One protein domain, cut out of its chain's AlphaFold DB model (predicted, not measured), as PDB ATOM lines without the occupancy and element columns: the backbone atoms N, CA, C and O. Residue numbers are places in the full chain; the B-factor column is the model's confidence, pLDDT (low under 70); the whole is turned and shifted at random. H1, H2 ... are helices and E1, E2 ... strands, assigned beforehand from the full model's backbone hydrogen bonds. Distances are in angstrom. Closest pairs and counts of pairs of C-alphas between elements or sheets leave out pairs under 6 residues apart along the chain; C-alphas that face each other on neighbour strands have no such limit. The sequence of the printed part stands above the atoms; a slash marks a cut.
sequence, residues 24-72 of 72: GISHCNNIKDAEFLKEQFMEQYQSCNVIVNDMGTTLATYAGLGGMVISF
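Overview. This is residues 24 to 72 of the 72 residues of an uncharacterized protein of Peptococcaceae bacterium (UniProt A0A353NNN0). A small sheet of three strands has one long helix, H1, laid along one face, and a short helix, H2, at one end of the model's long axis, where it only grazes the sheet. The turn round Gln 46, between H1 and E2, makes the other end. There are 49 residues printed, with two named helices and three named strands in the order E1 H1 E2 H2 E3. The sheet runs E2 E1 E3 and is mixed, with E1 parallel to E2 and antiparallel to E3; the class is mixed, helices and strands. The whole is compact, with a radius of gyration of the C-alphas of 11.0 A, yet elongated in outline, spanning 34 by 18 by 11 A.

Arrangement. Begin at E1, residues 24 to 27, the inner strand. Beside it is the edge strand E2, residues 49 to 54, parallel at 24 degrees; look for N 25 and O 51 at 2.8 A, within hydrogen-bond range. The other edge strand is E3, residues 68 to 71, antiparallel to E1 at 169 degrees, with N 69 and O 26 at 2.8 A, within hydrogen-bond range. Next find H1, residues 31 to 44, on one face of this sheet, which gives two layers, a helix layer over a strand layer. It lies over E2 and E1 at a height over the sheet of 8.7 A and runs along the strands, at 12 degrees to E1 on the local plane. Its closest C-alphas to E2 are those of Lys 38 and Val 50, 5.9 A; to E1, those of Ile 25 and Ala 34, 6.5 A. E1, H1 and E2 form a strand-helix-strand unit, two parallel neighbour strands with a helix between them in the chain, and its crossover is right-handed. H2, residues 57 to 63, only grazes the sheet, with its residues 59 to 63; the closest C-alphas of E1 and H2 are those of His 27 and Ala 60, 7.9 A. H2 and E3 are near each other, while H1 and H2 are apart. In H1 every O i to N i+4 pair is within hydrogen-bond range; in H2, 2 of 3 are.

Along the chain. Find C-alpha 24 at (40.263, -0.053, 34.914), where E1 begins; its four residues span 10.1 A. H1 runs 20.0 A from C-alpha 31 at (36.607, -12.490, 33.715) to C-alpha 44. E2 covers 17.0 A, H2 9.8 A, and E3 10.2 A, ending at C-alpha 71 at (43.899, 1.709, 32.094).

Size, cuts and confidence. Look to the C-alphas of Gln 46 and Thr 61 for the two farthest apart, 33.9 A. The printed part has no cut, and the four links between named elements are tight. Residue 72 is the chain's last. The mean pLDDT of the printed part is 94.5, and no printed residue is under 70.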
ATOM      1  N   GLY A  24      41.352   0.500  35.719       95.69
ATOM      2  CA  GLY A  24      40.263  -0.053  34.914       95.69
ATOM      3  C   GLY A  24      40.728  -1.307  34.183       95.69
ATOM      4  O   GLY A  24      41.808  -1.301  33.595       95.69
ATOM      5  N   ILE A  25      39.920  -2.364  34.213       97.19
ATOM      6  CA  ILE A  25      40.161  -3.614  33.492       97.19
ATOM      7  C   ILE A  25      38.915  -3.953  32.680       97.19
ATOM      8  O   ILE A  25      37.871  -4.291  33.233       97.19
ATOM      9  N   SER A  26      39.041  -3.918  31.356       97.75
ATOM     10  CA  SER A  26      37.977  -4.330  30.444       97.75
ATOM     11  C   SER A  26      38.353  -5.629  29.739       97.75
ATOM     12  O   SER A  26      39.444  -5.709  29.174       97.75
ATOM     13  N   HIS A  27      37.485  -6.645  29.755       97.56
ATOM     14  CA  HIS A  27      37.800  -7.982  29.227       97.56
ATOM     15  C   HIS A  27      36.803  -8.488  28.175       97.56
ATOM     16  O   HIS A  27      35.598  -8.258  28.261       97.56
ATOM     17  N   CYS A  28      37.281  -9.271  27.209       97.88
ATOM     18  CA  CYS A  28      36.440  -9.979  26.244       97.88
ATOM     19  C   CYS A  28      36.302 -11.454  26.652       97.88
ATOM     20  O   CYS A  28      37.171 -12.272  26.345       97.88
ATOM     21  N   ASN A  29      35.220 -11.784  27.375       96.81
ATOM     22  CA  ASN A  29      34.949 -13.127  27.918       96.81
ATOM     23  C   ASN A  29      36.154 -13.734  28.678       96.81
ATOM     24  O   ASN A  29      36.475 -14.912  28.525       96.81
ATOM     25  N   ASN A  30      36.849 -12.909  29.473       96.19
ATOM     26  CA  ASN A  30      38.026 -13.307  30.249       96.19
ATOM     27  C   ASN A  30      37.981 -12.781  31.693       96.19
ATOM     28  O   ASN A  30      38.930 -12.185  32.200       96.19
ATOM     29  N   ILE A  31      36.839 -12.982  32.351       97.56
ATOM     30  CA  ILE A  31      36.607 -12.490  33.715       97.56
ATOM     31  C   ILE A  31      37.587 -13.089  34.735       97.56
ATOM     32  O   ILE A  31      38.004 -12.408  35.664       97.56
ATOM     33  N   LYS A  32      38.001 -14.350  34.552       96.81
ATOM     34  CA  LYS A  32      38.893 -15.040  35.497       96.81
ATOM     35  C   LYS A  32      40.265 -14.372  35.580       96.81
ATOM     36  O   LYS A  32      40.729 -14.085  36.678       96.81
ATOM     37  N   ASP A  33      40.883 -14.091  34.435       95.44
ATOM     38  CA  ASP A  33      42.180 -13.409  34.417       95.44
ATOM     39  C   ASP A  33      42.047 -11.940  34.847       95.44
ATOM     40  O   ASP A  33      42.972 -11.389  35.446       95.44
ATOM     41  N   ALA A  34      40.901 -11.303  34.567       96.62
ATOM     42  CA  ALA A  34      40.635  -9.924  34.971       96.62
ATOM     43  C   ALA A  34      40.542  -9.781  36.499       96.62
ATOM     44  O   ALA A  34      41.165  -8.885  37.068       96.62
ATOM     45  N   GLU A  35      39.821 -10.685  37.168       96.94
ATOM     46  CA  GLU A  35      39.737 -10.715  38.635       96.94
ATOM     47  C   GLU A  35      41.084 -11.075  39.271       96.94
ATOM     48  O   GLU A  35      41.492 -10.425  40.232       96.94
ATOM     49  N   PHE A  36      41.840 -12.010  38.681       95.38
ATOM     50  CA  PHE A  36      43.202 -12.303  39.136       95.38
ATOM     51  C   PHE A  36      44.096 -11.053  39.101       95.38
ATOM     52  O   PHE A  36      44.783 -10.747  40.072       95.38
ATOM     53  N   LEU A  37      44.082 -10.284  38.006       94.31
ATOM     54  CA  LEU A  37      44.869  -9.047  37.920       94.31
ATOM     55  C   LEU A  37      44.396  -7.978  38.905       94.31
ATOM     56  O   LEU A  37      45.222  -7.250  39.452       94.31
ATOM     57  N   LYS A  38      43.090  -7.887  39.158       94.75
ATOM     58  CA  LYS A  38      42.542  -6.993  40.179       94.75
ATOM     59  C   LYS A  38      43.100  -7.310  41.565       94.75
ATOM     60  O   LYS A  38      43.562  -6.388  42.232       94.75
ATOM     61  N   GLU A  39      43.108  -8.577  41.971       94.75
ATOM     62  CA  GLU A  39      43.702  -8.997  43.248       94.75
ATOM     63  C   GLU A  39      45.179  -8.592  43.319       94.75
ATOM     64  O   GLU A  39      45.603  -7.954  44.281       94.75
ATOM     65  N   GLN A  40      45.936  -8.845  42.249       92.56
ATOM     66  CA  GLN A  40      47.348  -8.471  42.175       92.56
ATOM     67  C   GLN A  40      47.570  -6.951  42.263       92.56
ATOM     68  O   GLN A  40      48.487  -6.504  42.952       92.56
ATOM     69  N   PHE A  41      46.742  -6.125  41.615       92.19
ATOM     70  CA  PHE A  41      46.842  -4.667  41.749       92.19
ATOM     71  C   PHE A  41      46.534  -4.199  43.170       92.19
ATOM     72  O   PHE A  41      47.253  -3.347  43.693       92.19
ATOM     73  N   MET A  42      45.518  -4.774  43.813       91.31
ATOM     74  CA  MET A  42      45.150  -4.433  45.189       91.31
ATOM     75  C   MET A  42      46.216  -4.856  46.209       91.31
ATOM     76  O   MET A  42      46.421  -4.148  47.193       91.31
ATOM     77  N   GLU A  43      46.924  -5.961  45.965       91.75
ATOM     78  CA  GLU A  43      48.064  -6.396  46.783       91.75
ATOM     79  C   GLU A  43      49.280  -5.468  46.631       91.75
ATOM     80  O   GLU A  43      49.944  -5.149  47.616       91.75
ATOM     81  N   GLN A  44      49.578  -5.023  45.407       89.00
ATOM     82  CA  GLN A  44      50.770  -4.215  45.114       89.00
ATOM     83  C   GLN A  44      50.584  -2.721  45.416       89.00
ATOM     84  O   GLN A  44      51.538  -2.043  45.806       89.00
ATOM     85  N   TYR A  45      49.375  -2.187  45.231       88.00
ATOM     86  CA  TYR A  45      49.070  -0.766  45.391       88.00
ATOM     87  C   TYR A  45      48.063  -0.554  46.522       88.00
ATOM     88  O   TYR A  45      46.857  -0.767  46.373       88.00
ATOM     89  N   GLN A  46      48.563  -0.075  47.662       81.69
ATOM     90  CA  GLN A  46      47.742   0.179  48.841       81.69
ATOM     91  C   GLN A  46      46.636   1.205  48.540       81.69
ATOM     92  O   GLN A  46      46.904   2.310  48.070       81.69
ATOM     93  N   SER A  47      45.394   0.867  48.893       83.31
ATOM     94  CA  SER A  47      44.203   1.721  48.719       83.31
ATOM     95  C   SER A  47      43.831   2.047  47.264       83.31
ATOM     96  O   SER A  47      43.170   3.061  47.024       83.31
ATOM     97  N   CYS A  48      44.235   1.221  46.293       91.69
ATOM     98  CA  CYS A  48      43.728   1.353  44.930       91.69
ATOM     99  C   CYS A  48      42.314   0.760  44.792       91.69
ATOM    100  O   CYS A  48      41.948  -0.210  45.455       91.69
ATOM    101  N   ASN A  49      41.511   1.361  43.920       93.75
ATOM    102  CA  ASN A  49      40.228   0.840  43.475       93.75
ATOM    103  C   ASN A  49      40.408   0.194  42.098       93.75
ATOM    104  O   ASN A  49      41.011   0.798  41.215       93.75
ATOM    105  N   VAL A  50      39.864  -0.999  41.879       96.00
ATOM    106  CA  VAL A  50      39.945  -1.666  40.574       96.00
ATOM    107  C   VAL A  50      38.540  -1.933  40.057       96.00
ATOM    108  O   VAL A  50      37.749  -2.616  40.706       96.00
ATOM    109  N   ILE A  51      38.237  -1.391  38.880       97.06
ATOM    110  CA  ILE A  51      36.947  -1.544  38.209       97.06
ATOM    111  C   ILE A  51      37.114  -2.573  37.095       97.06
ATOM    112  O   ILE A  51      37.915  -2.365  36.186       97.06
ATOM    113  N   VAL A  52      36.347  -3.661  37.165       97.75
ATOM    114  CA  VAL A  52      36.321  -4.713  36.142       97.75
ATOM    115  C   VAL A  52      35.008  -4.628  35.371       97.75
ATOM    116  O   VAL A  52      33.942  -4.518  35.981       97.75
ATOM    117  N   ASN A  53      35.072  -4.663  34.040       97.56
ATOM    118  CA  ASN A  53      33.888  -4.620  33.186       97.56
ATOM    119  C   ASN A  53      34.022  -5.468  31.915       97.56
ATOM    120  O   ASN A  53      35.116  -5.687  31.387       97.56
ATOM    121  N   ASP A  54      32.874  -5.842  31.354       97.44
ATOM    122  CA  ASP A  54      32.814  -6.414  30.012       97.44
ATOM    123  C   ASP A  54      33.264  -5.399  28.956       97.44
ATOM    124  O   ASP A  54      32.943  -4.205  29.011       97.44
ATOM    125  N   MET A  55      34.015  -5.884  27.971       97.38
ATOM    126  CA  MET A  55      34.503  -5.084  26.857       97.38
ATOM    127  C   MET A  55      33.406  -4.815  25.829       97.38
ATOM    128  O   MET A  55      32.730  -5.727  25.355       97.38
ATOM    129  N   GLY A  56      33.271  -3.544  25.441       96.12
ATOM    130  CA  GLY A  56      32.347  -3.125  24.391       96.12
ATOM    131  C   GLY A  56      32.685  -3.738  23.028       96.12
ATOM    132  O   GLY A  56      33.844  -4.029  22.730       96.12
ATOM    133  N   THR A  57      31.671  -3.886  22.173       95.12
ATOM    134  CA  THR A  57      31.744  -4.624  20.897       95.12
ATOM    135  C   THR A  57      32.851  -4.141  19.957       95.12
ATOM    136  O   THR A  57      33.533  -4.961  19.342       95.12
ATOM    137  N   THR A  58      33.081  -2.828  19.869       96.25
ATOM    138  CA  THR A  58      34.141  -2.259  19.025       96.25
ATOM    139  C   THR A  58      35.522  -2.728  19.472       96.25
ATOM    140  O   THR A  58      36.264  -3.281  18.668       96.25
ATOM    141  N   LEU A  59      35.860  -2.565  20.754       95.81
ATOM    142  CA  LEU A  59      37.159  -2.989  21.280       95.81
ATOM    143  C   LEU A  59      37.293  -4.512  21.280       95.81
ATOM    144  O   LEU A  59      38.344  -5.020  20.904       95.81
ATOM    145  N   ALA A  60      36.220  -5.236  21.605       95.06
ATOM    146  CA  ALA A  60      36.199  -6.695  21.584       95.06
ATOM    147  C   ALA A  60      36.511  -7.263  20.191       95.06
ATOM    148  O   ALA A  60      37.196  -8.277  20.085       95.06
ATOM    149  N   THR A  61      36.078  -6.586  19.120       96.25
ATOM    150  CA  THR A  61      36.382  -6.990  17.735       96.25
ATOM    151  C   THR A  61      37.886  -6.952  17.444       96.25
ATOM    152  O   THR A  61      38.393  -7.834  16.756       96.25
ATOM    153  N   TYR A  62      38.609  -5.962  17.979       95.88
ATOM    154  CA  TYR A  62      40.056  -5.832  17.776       95.88
ATOM    155  C   TYR A  62      40.880  -6.646  18.778       95.88
ATOM    156  O   TYR A  62      41.902  -7.215  18.408       95.88
ATOM    157  N   ALA A  63      40.452  -6.696  20.039       94.62
ATOM    158  CA  ALA A  63      41.154  -7.414  21.099       94.62
ATOM    159  C   ALA A  63      40.990  -8.937  20.980       94.62
ATOM    160  O   ALA A  63      41.889  -9.682  21.368       94.62
ATOM    161  N   GLY A  64      39.857  -9.391  20.436       95.56
ATOM    162  CA  GLY A  64      39.521 -10.801  20.292       95.56
ATOM    163  C   GLY A  64      39.148 -11.487  21.610       95.56
ATOM    164  O   GLY A  64      39.251 -10.920  22.701       95.56
ATOM    165  N   LEU A  65      38.703 -12.741  21.494       96.31
ATOM    166  CA  LEU A  65      38.359 -13.585  22.638       96.31
ATOM    167  C   LEU A  65      39.571 -13.756  23.563       96.31
ATOM    168  O   LEU A  65      40.659 -14.090  23.100       96.31
ATOM    169  N   GLY A  66      39.380 -13.556  24.866       94.56
ATOM    170  CA  GLY A  66      40.478 -13.594  25.834       94.56
ATOM    171  C   GLY A  66      41.193 -12.250  26.010       94.56
ATOM    172  O   GLY A  66      41.944 -12.088  26.972       94.56
ATOM    173  N   GLY A  67      40.951 -11.284  25.116       95.12
ATOM    174  CA  GLY A  67      41.586  -9.972  25.116       95.12
ATOM    175  C   GLY A  67      41.201  -9.111  26.319       95.12
ATOM    176  O   GLY A  67      40.109  -9.232  26.880       95.12
ATOM    177  N   MET A  68      42.114  -8.219  26.709       95.25
ATOM    178  CA  MET A  68      41.953  -7.356  27.874       95.25
ATOM    179  C   MET A  68      42.618  -5.998  27.655       95.25
ATOM    180  O   MET A  68      43.669  -5.908  27.023       95.25
ATOM    181  N   VAL A  69      42.009  -4.947  28.196       95.12
ATOM    182  CA  VAL A  69      42.547  -3.584  28.224       95.12
ATOM    183  C   VAL A  69      42.676  -3.153  29.677       95.12
ATOM    184  O   VAL A  69      41.731  -3.310  30.448       95.12
ATOM    185  N   ILE A  70      43.839  -2.604  30.029       93.94
ATOM    186  CA  ILE A  70      44.135  -2.068  31.359       93.94
ATOM    187  C   ILE A  70      44.382  -0.563  31.219       93.94
ATOM    188  O   ILE A  70      45.135  -0.148  30.337       93.94
ATOM    189  N   SER A  71      43.758   0.245  32.075       91.62
ATOM    190  CA  SER A  71      43.899   1.709  32.094       91.62
ATOM    191  C   SER A  71      44.247   2.226  33.490       91.62
ATOM    192  O   SER A  71      43.666   1.748  34.468       91.62
ATOM    193  N   PHE A  72      45.142   3.214  33.560       88.81
ATOM    194  CA  PHE A  72      45.626   3.875  34.776       88.81
ATOM    195  C   PHE A  72      46.220   5.255  34.464       88.81
ATOM    196  O   PHE A  72      46.629   5.460  33.297       88.81
TER     197      PHE A  72